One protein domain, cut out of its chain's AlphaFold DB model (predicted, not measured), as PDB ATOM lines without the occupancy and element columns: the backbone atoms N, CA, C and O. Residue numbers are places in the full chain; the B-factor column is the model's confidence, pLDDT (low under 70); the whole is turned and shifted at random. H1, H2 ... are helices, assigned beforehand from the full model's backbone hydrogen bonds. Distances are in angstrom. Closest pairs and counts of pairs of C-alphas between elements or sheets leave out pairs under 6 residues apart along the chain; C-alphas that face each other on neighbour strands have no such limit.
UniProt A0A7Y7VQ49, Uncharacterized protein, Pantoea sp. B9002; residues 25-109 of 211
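What this domain is: This is residues 25 to 109 of the 211 residues of an uncharacterized protein of Pantoea sp. B9002 (UniProt A0A7Y7VQ49). One long, straight helix, H3, makes the longest axis, with the shorter H2 side by side with it along part of its length and the small H1 set crosswise near its first residue, Asp 77. The last part of H3, residues 97 to 109, sticks out free of the body, and long links without named elements join the helices. The printed part has 85 residues, with three named helices in the order H1, H2, H3 and no named strand; the class is all helix. The whole is loose, with a radius of gyration of the C-alphas of 15.4 A, and elongated, spanning 53 by 27 by 18 A.

Where its parts are: H1 covers residues 25 to 32 and begins with C-alpha 25 at (-4.464, 26.466, -10.880). H2 covers residues 50 to 61, 16.1 A from first to last C-alpha, beginning at (-8.725, 21.701, -29.518). H3 covers residues 77 to 109, 47.7 A long in the same measure, and ends with C-alpha 109 at (9.794, -5.542, -50.983).

How they stand to each other: H1 and H2 are apart. H1 is close to H3 but not clearly touching: the closest C-alphas, of Gln 30 and Asp 77, are 7.7 A apart. Their lines are about perpendicular, at 81 degrees. H2 touches H3, which meets it with residues 81 to 95 alone; the closest C-alphas, of Val 50 and Tyr 81, are 6.2 A apart. These two run the same way at a shallow tilt of 5 degrees. In H1, H2 and H3 every O i to N i+4 pair is within hydrogen-bond range.

The domain as a whole: The C-alphas farthest apart, of Asp 25 and Ser 109, are 53.3 A apart. Without residues 97 to 109 the body spans 36 by 25 by 16 A. Both links are long, residues 33 to 49 and 62 to 76; in the first, residues 40 to 41 pair with 47 to 48, antiparallel. The printed part has no cut, its mean pLDDT is 94.8, and no printed residue is under 70.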
ATOM      1  N   ASP A  25      -3.369  25.498 -10.752       94.56
ATOM      2  CA  ASP A  25      -4.464  26.466 -10.880       94.56
ATOM      3  C   ASP A  25      -4.665  26.872 -12.341       94.56
ATOM      4  O   ASP A  25      -5.798  26.991 -12.793       94.56
ATOM      5  N   ALA A  26      -3.576  27.016 -13.104       94.06
ATOM      6  CA  ALA A  26      -3.633  27.298 -14.535       94.06
ATOM      7  C   ALA A  26      -4.373  26.198 -15.309       94.06
ATOM      8  O   ALA A  26      -5.289  26.492 -16.071       94.06
ATOM      9  N   VAL A  27      -4.021  24.927 -15.085       94.44
ATOM     10  CA  VAL A  27      -4.693  23.797 -15.753       94.44
ATOM     11  C   VAL A  27      -6.162  23.693 -15.331       94.44
ATOM     12  O   VAL A  27      -7.025  23.438 -16.171       94.44
ATOM     13  N   SER A  28      -6.460  23.925 -14.050       95.88
ATOM     14  CA  SER A  28      -7.841  23.915 -13.548       95.88
ATOM     15  C   SER A  28      -8.664  25.036 -14.185       95.88
ATOM     16  O   SER A  28      -9.721  24.767 -14.747       95.88
ATOM     17  N   TYR A  29      -8.128  26.259 -14.229       96.38
ATOM     18  CA  TYR A  29      -8.761  27.400 -14.892       96.38
ATOM     19  C   TYR A  29      -9.074  27.112 -16.366       96.38
ATOM     20  O   TYR A  29     -10.184  27.379 -16.822       96.38
ATOM     21  N   GLN A  30      -8.123  26.545 -17.113       96.62
ATOM     22  CA  GLN A  30      -8.300  26.209 -18.534       96.62
ATOM     23  C   GLN A  30      -9.454  25.221 -18.747       96.62
ATOM     24  O   GLN A  30     -10.258  25.377 -19.670       96.62
ATOM     25  N   LYS A  31      -9.559  24.216 -17.870       95.44
ATOM     26  CA  LYS A  31     -10.643  23.231 -17.893       95.44
ATOM     27  C   LYS A  31     -11.988  23.865 -17.540       95.44
ATOM     28  O   LYS A  31     -12.953  23.670 -18.276       95.44
ATOM     29  N   ASP A  32     -12.038  24.630 -16.455       97.06
ATOM     30  CA  ASP A  32     -13.267  25.242 -15.940       97.06
ATOM     31  C   ASP A  32     -13.834  26.298 -16.901       97.06
ATOM     32  O   ASP A  32     -15.047  26.480 -16.980       97.06
ATOM     33  N   ASN A  33     -12.970  26.939 -17.694       97.31
ATOM     34  CA  ASN A  33     -13.357  27.902 -18.728       97.31
ATOM     35  C   ASN A  33     -13.524  27.274 -20.124       97.31
ATOM     36  O   ASN A  33     -13.713  27.993 -21.103       97.31
ATOM     37  N   GLY A  34     -13.464  25.943 -20.244       96.25
ATOM     38  CA  GLY A  34     -13.801  25.242 -21.481       96.25
ATOM     39  C   GLY A  34     -12.880  25.550 -22.664       96.25
ATOM     40  O   GLY A  34     -13.346  25.535 -23.805       96.25
ATOM     41  N   PHE A  35     -11.587  25.796 -22.418       97.75
ATOM     42  CA  PHE A  35     -10.614  26.170 -23.460       97.75
ATOM     43  C   PHE A  35     -10.587  25.181 -24.632       97.75
ATOM     44  O   PHE A  35     -10.419  25.571 -25.784       97.75
ATOM     45  N   ASP A  36     -10.850  23.905 -24.356       96.88
ATOM     46  CA  ASP A  36     -10.919  22.850 -25.362       96.88
ATOM     47  C   ASP A  36     -11.944  23.109 -26.484       96.88
ATOM     48  O   ASP A  36     -11.750  22.639 -27.608       96.88
ATOM     49  N   ALA A  37     -13.021  23.845 -26.193       98.06
ATOM     50  CA  ALA A  37     -14.118  24.125 -27.120       98.06
ATOM     51  C   ALA A  37     -14.022  25.506 -27.798       98.06
ATOM     52  O   ALA A  37     -14.794  25.785 -28.722       98.06
ATOM     53  N   ILE A  38     -13.095  26.368 -27.365       97.56
ATOM     54  CA  ILE A  38     -12.920  27.708 -27.939       97.56
ATOM     55  C   ILE A  38     -12.361  27.576 -29.358       97.56
ATOM     56  O   ILE A  38     -11.460  26.780 -29.620       97.56
ATOM     57  N   LYS A  39     -12.933  28.333 -30.300       97.38
ATOM     58  CA  LYS A  39     -12.542  28.294 -31.713       97.38
ATOM     59  C   LYS A  39     -11.609  29.441 -32.068       97.38
ATOM     60  O   LYS A  39     -11.994  30.605 -31.975       97.38
ATOM     61  N   HIS A  40     -10.457  29.094 -32.624       96.06
ATOM     62  CA  HIS A  40      -9.440  30.024 -33.096       96.06
ATOM     63  C   HIS A  40      -9.332  29.968 -34.617       96.06
ATOM     64  O   HIS A  40      -9.534  28.923 -35.241       96.06
ATOM     65  N   ARG A  41      -9.047  31.116 -35.237       92.94
ATOM     66  CA  ARG A  41      -8.846  31.194 -36.685       92.94
ATOM     67  C   ARG A  41      -7.434  30.718 -37.020       92.94
ATOM     68  O   ARG A  41      -6.461  31.321 -36.592       92.94
ATOM     69  N   THR A  42      -7.346  29.664 -37.815       86.94
ATOM     70  CA  THR A  42      -6.098  29.134 -38.367       86.94
ATOM     71  C   THR A  42      -5.522  30.060 -39.439       86.94
ATOM     72  O   THR A  42      -6.232  30.888 -40.021       86.94
ATOM     73  N   SER A  43      -4.246  29.861 -39.775       80.19
ATOM     74  CA  SER A  43      -3.588  30.515 -40.917       80.19
ATOM     75  C   SER A  43      -4.291  30.235 -42.254       80.19
ATOM     76  O   SER A  43      -4.326  31.104 -43.121       80.19
ATOM     77  N   GLY A  44      -4.923  29.063 -42.398       80.12
ATOM     78  CA  GLY A  44      -5.752  28.687 -43.551       80.12
ATOM     79  C   GLY A  44      -7.159  29.298 -43.557       80.12
ATOM     80  O   GLY A  44      -7.953  29.011 -44.448       80.12
ATOM     81  N   GLY A  45      -7.500  30.127 -42.566       86.38
ATOM     82  CA  GLY A  45      -8.789  30.813 -42.466       86.38
ATOM     83  C   GLY A  45      -9.917  29.993 -41.833       86.38
ATOM     84  O   GLY A  45     -10.963  30.562 -41.518       86.38
ATOM     85  N   GLU A  46      -9.704  28.701 -41.590       92.12
ATOM     86  CA  GLU A  46     -10.637  27.830 -40.874       92.12
ATOM     87  C   GLU A  46     -10.706  28.185 -39.381       92.12
ATOM     88  O   GLU A  46      -9.717  28.647 -38.816       92.12
ATOM     89  N   LYS A  47     -11.853  27.956 -38.729       96.00
ATOM     90  CA  LYS A  47     -12.012  28.102 -37.275       96.00
ATOM     91  C   LYS A  47     -12.045  26.737 -36.593       96.00
ATOM     92  O   LYS A  47     -13.019  26.008 -36.779       96.00
ATOM     93  N   LEU A  48     -11.037  26.438 -35.777       96.25
ATOM     94  CA  LEU A  48     -10.886  25.154 -35.088       96.25
ATOM     95  C   LEU A  48     -10.719  25.338 -33.585       96.25
ATOM     96  O   LEU A  48     -10.158  26.329 -33.128       96.25
ATOM     97  N   SER A  49     -11.203  24.357 -32.836       97.94
ATOM     98  CA  SER A  49     -10.969  24.178 -31.405       97.94
ATOM     99  C   SER A  49     -10.012  23.016 -31.142       97.94
ATOM    100  O   SER A  49      -9.734  22.210 -32.033       97.94
ATOM    101  N   VAL A  50      -9.536  22.869 -29.904       97.81
ATOM    102  CA  VAL A  50      -8.725  21.701 -29.518       97.81
ATOM    103  C   VAL A  50      -9.530  20.402 -29.635       97.81
ATOM    104  O   VAL A  50      -8.972  19.371 -30.013       97.81
ATOM    105  N   LEU A  51     -10.845  20.431 -29.395       98.25
ATOM    106  CA  LEU A  51     -11.725  19.289 -29.669       98.25
ATOM    107  C   LEU A  51     -11.731  18.905 -31.156       98.25
ATOM    108  O   LEU A  51     -11.665  17.716 -31.476       98.25
ATOM    109  N   ASP A  52     -11.741  19.888 -32.060       98.19
ATOM    110  CA  ASP A  52     -11.650  19.629 -33.502       98.19
ATOM    111  C   ASP A  52     -10.297  18.992 -33.862       98.19
ATOM    112  O   ASP A  52     -10.257  18.007 -34.603       98.19
ATOM    113  N   LEU A  53      -9.192  19.488 -33.289       97.75
ATOM    114  CA  LEU A  53      -7.852  18.913 -33.479       97.75
ATOM    115  C   LEU A  53      -7.775  17.462 -32.972       97.75
ATOM    116  O   LEU A  53      -7.279  16.583 -33.679       97.75
ATOM    117  N   LYS A  54      -8.319  17.182 -31.780       98.19
ATOM    118  CA  LYS A  54      -8.403  15.825 -31.206       98.19
ATOM    119  C   LYS A  54      -9.186  14.877 -32.123       98.19
ATOM    120  O   LYS A  54      -8.729  13.765 -32.389       98.19
ATOM    121  N   SER A  55     -10.330  15.329 -32.639       98.12
ATOM    122  CA  SER A  55     -11.186  14.556 -33.549       98.12
ATOM    123  C   SER A  55     -10.499  14.255 -34.887       98.12
ATOM    124  O   SER A  55     -10.476  13.106 -35.344       98.12
ATOM    125  N   ARG A  56      -9.863  15.263 -35.495       97.44
ATOM    126  CA  ARG A  56      -9.098  15.098 -36.742       97.44
ATOM    127  C   ARG A  56      -7.950  14.121 -36.574       97.44
ATOM    128  O   ARG A  56      -7.802  13.209 -37.383       97.44
ATOM    129  N   TYR A  57      -7.190  14.263 -35.490       97.75
ATOM    130  CA  TYR A  57      -6.062  13.385 -35.211       97.75
ATOM    131  C   TYR A  57      -6.516  11.931 -35.072       97.75
ATOM    132  O   TYR A  57      -5.918  11.036 -35.670       97.75
ATOM    133  N   LYS A  58      -7.624  11.698 -34.355       97.81
ATOM    134  CA  LYS A  58      -8.223  10.367 -34.215       97.81
ATOM    135  C   LYS A  58      -8.698   9.798 -35.540       97.81
ATOM    136  O   LYS A  58      -8.457   8.626 -35.808       97.81
ATOM    137  N   THR A  59      -9.318  10.616 -36.377       97.75
ATOM    138  CA  THR A  59      -9.796  10.193 -37.697       97.75
ATOM    139  C   THR A  59      -8.635   9.789 -38.610       97.75
ATOM    140  O   THR A  59      -8.718   8.783 -39.308       97.75
ATOM    141  N   GLU A  60      -7.532  10.538 -38.589       96.25
ATOM    142  CA  GLU A  60      -6.398  10.301 -39.487       96.25
ATOM    143  C   GLU A  60      -5.463   9.170 -39.019       96.25
ATOM    144  O   GLU A  60      -4.960   8.376 -39.826       96.25
ATOM    145  N   THR A  61      -5.217   9.095 -37.710       95.81
ATOM    146  CA  THR A  61      -4.199   8.208 -37.120       95.81
ATOM    147  C   THR A  61      -4.783   7.014 -36.370       95.81
ATOM    148  O   THR A  61      -4.038   6.121 -35.975       95.81
ATOM    149  N   ASN A  62      -6.097   7.002 -36.133       96.06
ATOM    150  CA  ASN A  62      -6.774   6.098 -35.203       96.06
ATOM    151  C   ASN A  62      -6.248   6.164 -33.750       96.06
ATOM    152  O   ASN A  62      -6.599   5.321 -32.924       96.06
ATOM    153  N   ASN A  63      -5.483   7.199 -33.385       96.19
ATOM    154  CA  ASN A  63      -4.951   7.426 -32.039       96.19
ATOM    155  C   ASN A  63      -5.524   8.698 -31.403       96.19
ATOM    156  O   ASN A  63      -6.052   9.566 -32.086       96.19
ATOM    157  N   ASN A  64      -5.442   8.811 -30.079       97.31
ATOM    158  CA  ASN A  64      -5.847  10.036 -29.388       97.31
ATOM    159  C   ASN A  64      -4.698  11.047 -29.416       97.31
ATOM    160  O   ASN A  64      -3.547  10.666 -29.200       97.31
ATOM    161  N   LEU A  65      -5.010  12.326 -29.645       96.31
ATOM    162  CA  LEU A  65      -4.017  13.391 -29.503       96.31
ATOM    163  C   LEU A  65      -3.583  13.438 -28.026       96.31
ATOM    164  O   LEU A  65      -4.459  13.457 -27.153       96.31
ATOM    165  N   PRO A  66      -2.275  13.403 -27.722       95.56
ATOM    166  CA  PRO A  66      -1.810  13.349 -26.346       95.56
ATOM    167  C   PRO A  66      -2.189  14.620 -25.586       95.56
ATOM    168  O   PRO A  66      -2.275  15.711 -26.152       95.56
ATOM    169  N   ILE A  67      -2.390  14.468 -24.280       92.81
ATOM    170  CA  ILE A  67      -2.507  15.606 -23.369       92.81
ATOM    171  C   ILE A  67      -1.117  16.235 -23.253       92.81
ATOM    172  O   ILE A  67      -0.144  15.535 -22.970       92.81
ATOM    173  N   ILE A  68      -1.030  17.544 -23.477       93.31
ATOM    174  CA  ILE A  68       0.222  18.305 -23.415       93.31
ATOM    175  C   ILE A  68       0.247  19.236 -22.204       93.31
ATOM    176  O   ILE A  68      -0.789  19.554 -21.622       93.31
ATOM    177  N   GLN A  69       1.440  19.699 -21.833       94.00
ATOM    178  CA  GLN A  69       1.611  20.654 -20.746       94.00
ATOM    179  C   GLN A  69       1.231  22.068 -21.202       94.00
ATOM    180  O   GLN A  69       1.948  22.678 -21.989       94.00
ATOM    181  N   THR A  70       0.142  22.611 -20.659       95.38
ATOM    182  CA  THR A  70      -0.383  23.947 -21.005       95.38
ATOM    183  C   THR A  70      -0.357  24.941 -19.847       95.38
ATOM    184  O   THR A  70      -0.790  26.083 -19.995       95.38
ATOM    185  N   ALA A  71       0.165  24.550 -18.680       94.44
ATOM    186  CA  ALA A  71       0.172  25.402 -17.490       94.44
ATOM    187  C   ALA A  71       0.877  26.756 -17.709       94.44
ATOM    188  O   ALA A  71       0.495  27.760 -17.111       94.44
ATOM    189  N   SER A  72       1.877  26.807 -18.597       95.19
ATOM    190  CA  SER A  72       2.573  28.044 -18.970       95.19
ATOM    191  C   SER A  72       1.668  29.070 -19.652       95.19
ATOM    192  O   SER A  72       1.940  30.262 -19.540       95.19
ATOM    193  N   CYS A  73       0.591  28.628 -20.307       95.06
ATOM    194  CA  CYS A  73      -0.375  29.511 -20.955       95.06
ATOM    195  C   CYS A  73      -1.297  30.219 -19.959       95.06
ATOM    196  O   CYS A  73      -1.886  31.235 -20.303       95.06
ATOM    197  N   LYS A  74      -1.406  29.744 -18.707       94.44
ATOM    198  CA  LYS A  74      -2.261  30.359 -17.675       94.44
ATOM    199  C   LYS A  74      -3.684  30.588 -18.211       94.44
ATOM    200  O   LYS A  74      -4.362  29.616 -18.526       94.44
ATOM    201  N   THR A  75      -4.102  31.845 -18.343       95.69
ATOM    202  CA  THR A  75      -5.428  32.270 -18.814       95.69
ATOM    203  C   THR A  75      -5.475  32.617 -20.307       95.69
ATOM    204  O   THR A  75      -6.491  33.130 -20.757       95.69
ATOM    205  N   ASP A  76      -4.387  32.411 -21.052       97.00
ATOM    206  CA  ASP A  76      -4.283  32.702 -22.485       97.00
ATOM    207  C   ASP A  76      -4.788  31.502 -23.305       97.00
ATOM    208  O   ASP A  76      -4.116  30.471 -23.428       97.00
ATOM    209  N   ASP A  77      -6.008  31.628 -23.828       96.44
ATOM    210  CA  ASP A  77      -6.674  30.621 -24.652       96.44
ATOM    211  C   ASP A  77      -6.017  30.462 -26.027       96.44
ATOM    212  O   ASP A  77      -5.969  29.351 -26.559       96.44
ATOM    213  N   VAL A  78      -5.430  31.531 -26.575       96.50
ATOM    214  CA  VAL A  78      -4.686  31.477 -27.839       96.50
ATOM    215  C   VAL A  78      -3.408  30.661 -27.659       96.50
ATOM    216  O   VAL A  78      -3.179  29.726 -28.421       96.50
ATOM    217  N   CYS A  79      -2.627  30.920 -26.604       97.06
ATOM    218  CA  CYS A  79      -1.456  30.105 -26.253       97.06
ATOM    219  C   CYS A  79      -1.827  28.628 -26.058       97.06
ATOM    220  O   CYS A  79      -1.107  27.731 -26.516       97.06
ATOM    221  N   TYR A  80      -2.948  28.364 -25.374       97.50
ATOM    222  CA  TYR A  80      -3.447  27.009 -25.140       97.50
ATOM    223  C   TYR A  80      -3.744  26.296 -26.461       97.50
ATOM    224  O   TYR A  80      -3.235  25.196 -26.700       97.50
ATOM    225  N   TYR A  81      -4.520  26.937 -27.337       97.44
ATOM    226  CA  TYR A  81      -4.844  26.403 -28.653       97.44
ATOM    227  C   TYR A  81      -3.591  26.197 -29.510       97.44
ATOM    228  O   TYR A  81      -3.400  25.103 -30.037       97.44
ATOM    229  N   ASP A  82      -2.708  27.194 -29.602       96.31
ATOM    230  CA  ASP A  82      -1.499  27.140 -30.429       96.31
ATOM    231  C   ASP A  82      -0.554  26.012 -29.992       96.31
ATOM    232  O   ASP A  82       0.058  25.342 -30.828       96.31
ATOM    233  N   SER A  83      -0.482  25.732 -28.686       96.81
ATOM    234  CA  SER A  83       0.290  24.604 -28.150       96.81
ATOM    235  C   SER A  83      -0.243  23.256 -28.656       96.81
ATOM    236  O   SER A  83       0.533  22.376 -29.054       96.81
ATOM    237  N   TYR A  84      -1.569  23.093 -28.684       97.69
ATOM    238  CA  TYR A  84      -2.216  21.897 -29.229       97.69
ATOM    239  C   TYR A  84      -2.124  21.832 -30.753       97.69
ATOM    240  O   TYR A  84      -1.860  20.754 -31.283       97.69
ATOM    241  N   ALA A  85      -2.293  22.955 -31.454       96.44
ATOM    242  CA  ALA A  85      -2.186  23.038 -32.908       96.44
ATOM    243  C   ALA A  85      -0.788  22.635 -33.387       96.44
ATOM    244  O   ALA A  85      -0.658  21.767 -34.247       96.44
ATOM    245  N   LYS A  86       0.264  23.160 -32.748       95.94
ATOM    246  CA  LYS A  86       1.648  22.771 -33.039       95.94
ATOM    247  C   LYS A  86       1.882  21.275 -32.815       95.94
ATOM    248  O   LYS A  86       2.441  20.599 -33.673       95.94
ATOM    249  N   THR A  87       1.426  20.746 -31.678       97.31
ATOM    250  CA  THR A  87       1.573  19.314 -31.367       97.31
ATOM    251  C   THR A  87       0.831  18.440 -32.379       97.31
ATOM    252  O   THR A  87       1.345  17.407 -32.809       97.31
ATOM    253  N   TYR A  88      -0.377  18.849 -32.765       97.19
ATOM    254  CA  TYR A  88      -1.163  18.191 -33.800       97.19
ATOM    255  C   TYR A  88      -0.394  18.142 -35.125       97.19
ATOM    256  O   TYR A  88      -0.215  17.053 -35.672       97.19
ATOM    257  N   ASP A  89       0.113  19.282 -35.599       95.75
ATOM    258  CA  ASP A  89       0.839  19.369 -36.868       95.75
ATOM    259  C   ASP A  89       2.102  18.499 -36.854       95.75
ATOM    260  O   ASP A  89       2.326  17.719 -37.783       95.75
ATOM    261  N   ASP A  90       2.894  18.556 -35.781       96.88
ATOM    262  CA  ASP A  90       4.112  17.753 -35.628       96.88
ATOM    263  C   ASP A  90       3.808  16.247 -35.689       96.88
ATOM    264  O   ASP A  90       4.464  15.488 -36.417       96.88
ATOM    265  N   LEU A  91       2.785  15.794 -34.958       97.69
ATOM    266  CA  LEU A  91       2.419  14.378 -34.900       97.69
ATOM    267  C   LEU A  91       1.784  13.879 -36.200       97.69
ATOM    268  O   LEU A  91       2.077  12.760 -36.622       97.69
ATOM    269  N   VAL A  92       0.939  14.684 -36.847       97.31
ATOM    270  CA  VAL A  92       0.344  14.341 -38.146       97.31
ATOM    271  C   VAL A  92       1.421  14.261 -39.221       97.31
ATOM    272  O   VAL A  92       1.464  13.287 -39.975       97.31
ATOM    273  N   ASN A  93       2.338  15.230 -39.268       96.88
ATOM    274  CA  ASN A  93       3.445  15.217 -40.222       96.88
ATOM    275  C   ASN A  93       4.344  13.994 -40.020       96.88
ATOM    276  O   ASN A  93       4.689  13.314 -40.991       96.88
ATOM    277  N   LYS A  94       4.664  13.657 -38.765       96.94
ATOM    278  CA  LYS A  94       5.421  12.445 -38.438       96.94
ATOM    279  C   LYS A  94       4.691  11.178 -38.889       96.94
ATOM    280  O   LYS A  94       5.292  10.355 -39.574       96.94
ATOM    281  N   TYR A  95       3.404  11.046 -38.571       96.50
ATOM    282  CA  TYR A  95       2.594   9.896 -38.981       96.50
ATOM    283  C   TYR A  95       2.554   9.740 -40.507       96.50
ATOM    284  O   TYR A  95       2.777   8.646 -41.027       96.50
ATOM    285  N   ARG A  96       2.328  10.833 -41.248       96.12
ATOM    286  CA  ARG A  96       2.324  10.823 -42.720       96.12
ATOM    287  C   ARG A  96       3.672  10.395 -43.293       96.12
ATOM    288  O   ARG A  96       3.700   9.602 -44.233       96.12
ATOM    289  N   LEU A  97       4.774  10.879 -42.719       96.12
ATOM    290  CA  LEU A  97       6.128  10.511 -43.131       96.12
ATOM    291  C   LEU A  97       6.446   9.039 -42.838       96.12
ATOM    292  O   LEU A  97       7.055   8.359 -43.660       96.12
ATOM    293  N   GLU A  98       6.057   8.524 -41.676       95.19
ATOM    294  CA  GLU A  98       6.250   7.109 -41.337       95.19
ATOM    295  C   GLU A  98       5.413   6.210 -42.247       95.19
ATOM    296  O   GLU A  98       5.922   5.225 -42.781       95.19
ATOM    297  N   LYS A  99       4.167   6.602 -42.521       93.69
ATOM    298  CA  LYS A  99       3.280   5.895 -43.446       93.69
ATOM    299  C   LYS A  99       3.810   5.900 -44.879       93.69
ATOM    300  O   LYS A  99       3.703   4.885 -45.561       93.69
ATOM    301  N   SER A 100       4.390   7.007 -45.351       92.88
ATOM    302  CA  SER A 100       4.990   7.063 -46.691       92.88
ATOM    303  C   SER A 100       6.249   6.204 -46.789       92.88
ATOM    304  O   SER A 100       6.396   5.458 -47.752       92.88
ATOM    305  N   LYS A 101       7.113   6.222 -45.766       93.75
ATOM    306  CA  LYS A 101       8.284   5.335 -45.683       93.75
ATOM    307  C   LYS A 101       7.887   3.863 -45.643       93.75
ATOM    308  O   LYS A 101       8.532   3.050 -46.294       93.75
ATOM    309  N   GLN A 102       6.841   3.524 -44.894       92.00
ATOM    310  CA  GLN A 102       6.335   2.158 -44.812       92.00
ATOM    311  C   GLN A 102       5.811   1.683 -46.169       92.00
ATOM    312  O   GLN A 102       6.221   0.625 -46.633       92.00
ATOM    313  N   LYS A 103       5.006   2.507 -46.853       88.25
ATOM    314  CA  LYS A 103       4.563   2.217 -48.222       88.25
ATOM    315  C   LYS A 103       5.735   2.031 -49.180       88.25
ATOM    316  O   LYS A 103       5.745   1.064 -49.924       88.25
ATOM    317  N   ALA A 104       6.738   2.908 -49.138       89.19
ATOM    318  CA  ALA A 104       7.910   2.786 -50.005       89.19
ATOM    319  C   ALA A 104       8.668   1.467 -49.771       89.19
ATOM    320  O   ALA A 104       9.053   0.803 -50.728       89.19
ATOM    321  N   LYS A 105       8.825   1.045 -48.508       87.88
ATOM    322  CA  LYS A 105       9.424  -0.255 -48.168       87.88
ATOM    323  C   LYS A 105       8.579  -1.432 -48.645       87.88
ATOM    324  O   LYS A 105       9.128  -2.407 -49.146       87.88
ATOM    325  N   GLU A 106       7.261  -1.355 -48.489       85.38
ATOM    326  CA  GLU A 106       6.338  -2.374 -48.997       85.38
ATOM    327  C   GLU A 106       6.447  -2.488 -50.523       85.38
ATOM    328  O   GLU A 106       6.550  -3.592 -51.053       85.38
ATOM    329  N   GLU A 107       6.526  -1.362 -51.232       84.56
ATOM    330  CA  GLU A 107       6.725  -1.341 -52.681       84.56
ATOM    331  C   GLU A 107       8.078  -1.916 -53.109       84.56
ATOM    332  O   GLU A 107       8.121  -2.701 -54.053       84.56
ATOM    333  N   GLU A 108       9.160  -1.588 -52.403       86.00
ATOM    334  CA  GLU A 108      10.495  -2.147 -52.648       86.00
ATOM    335  C   GLU A 108      10.532  -3.663 -52.387       86.00
ATOM    336  O   GLU A 108      11.050  -4.438 -53.197       86.00
ATOM    337  N   SER A 109       9.914  -4.114 -51.292       84.56
ATOM    338  CA  SER A 109       9.794  -5.542 -50.983       84.56
ATOM    339  C   SER A 109       8.965  -6.283 -52.036       84.56
ATOM    340  O   SER A 109       9.334  -7.373 -52.459       84.56
TER     341      SER A 109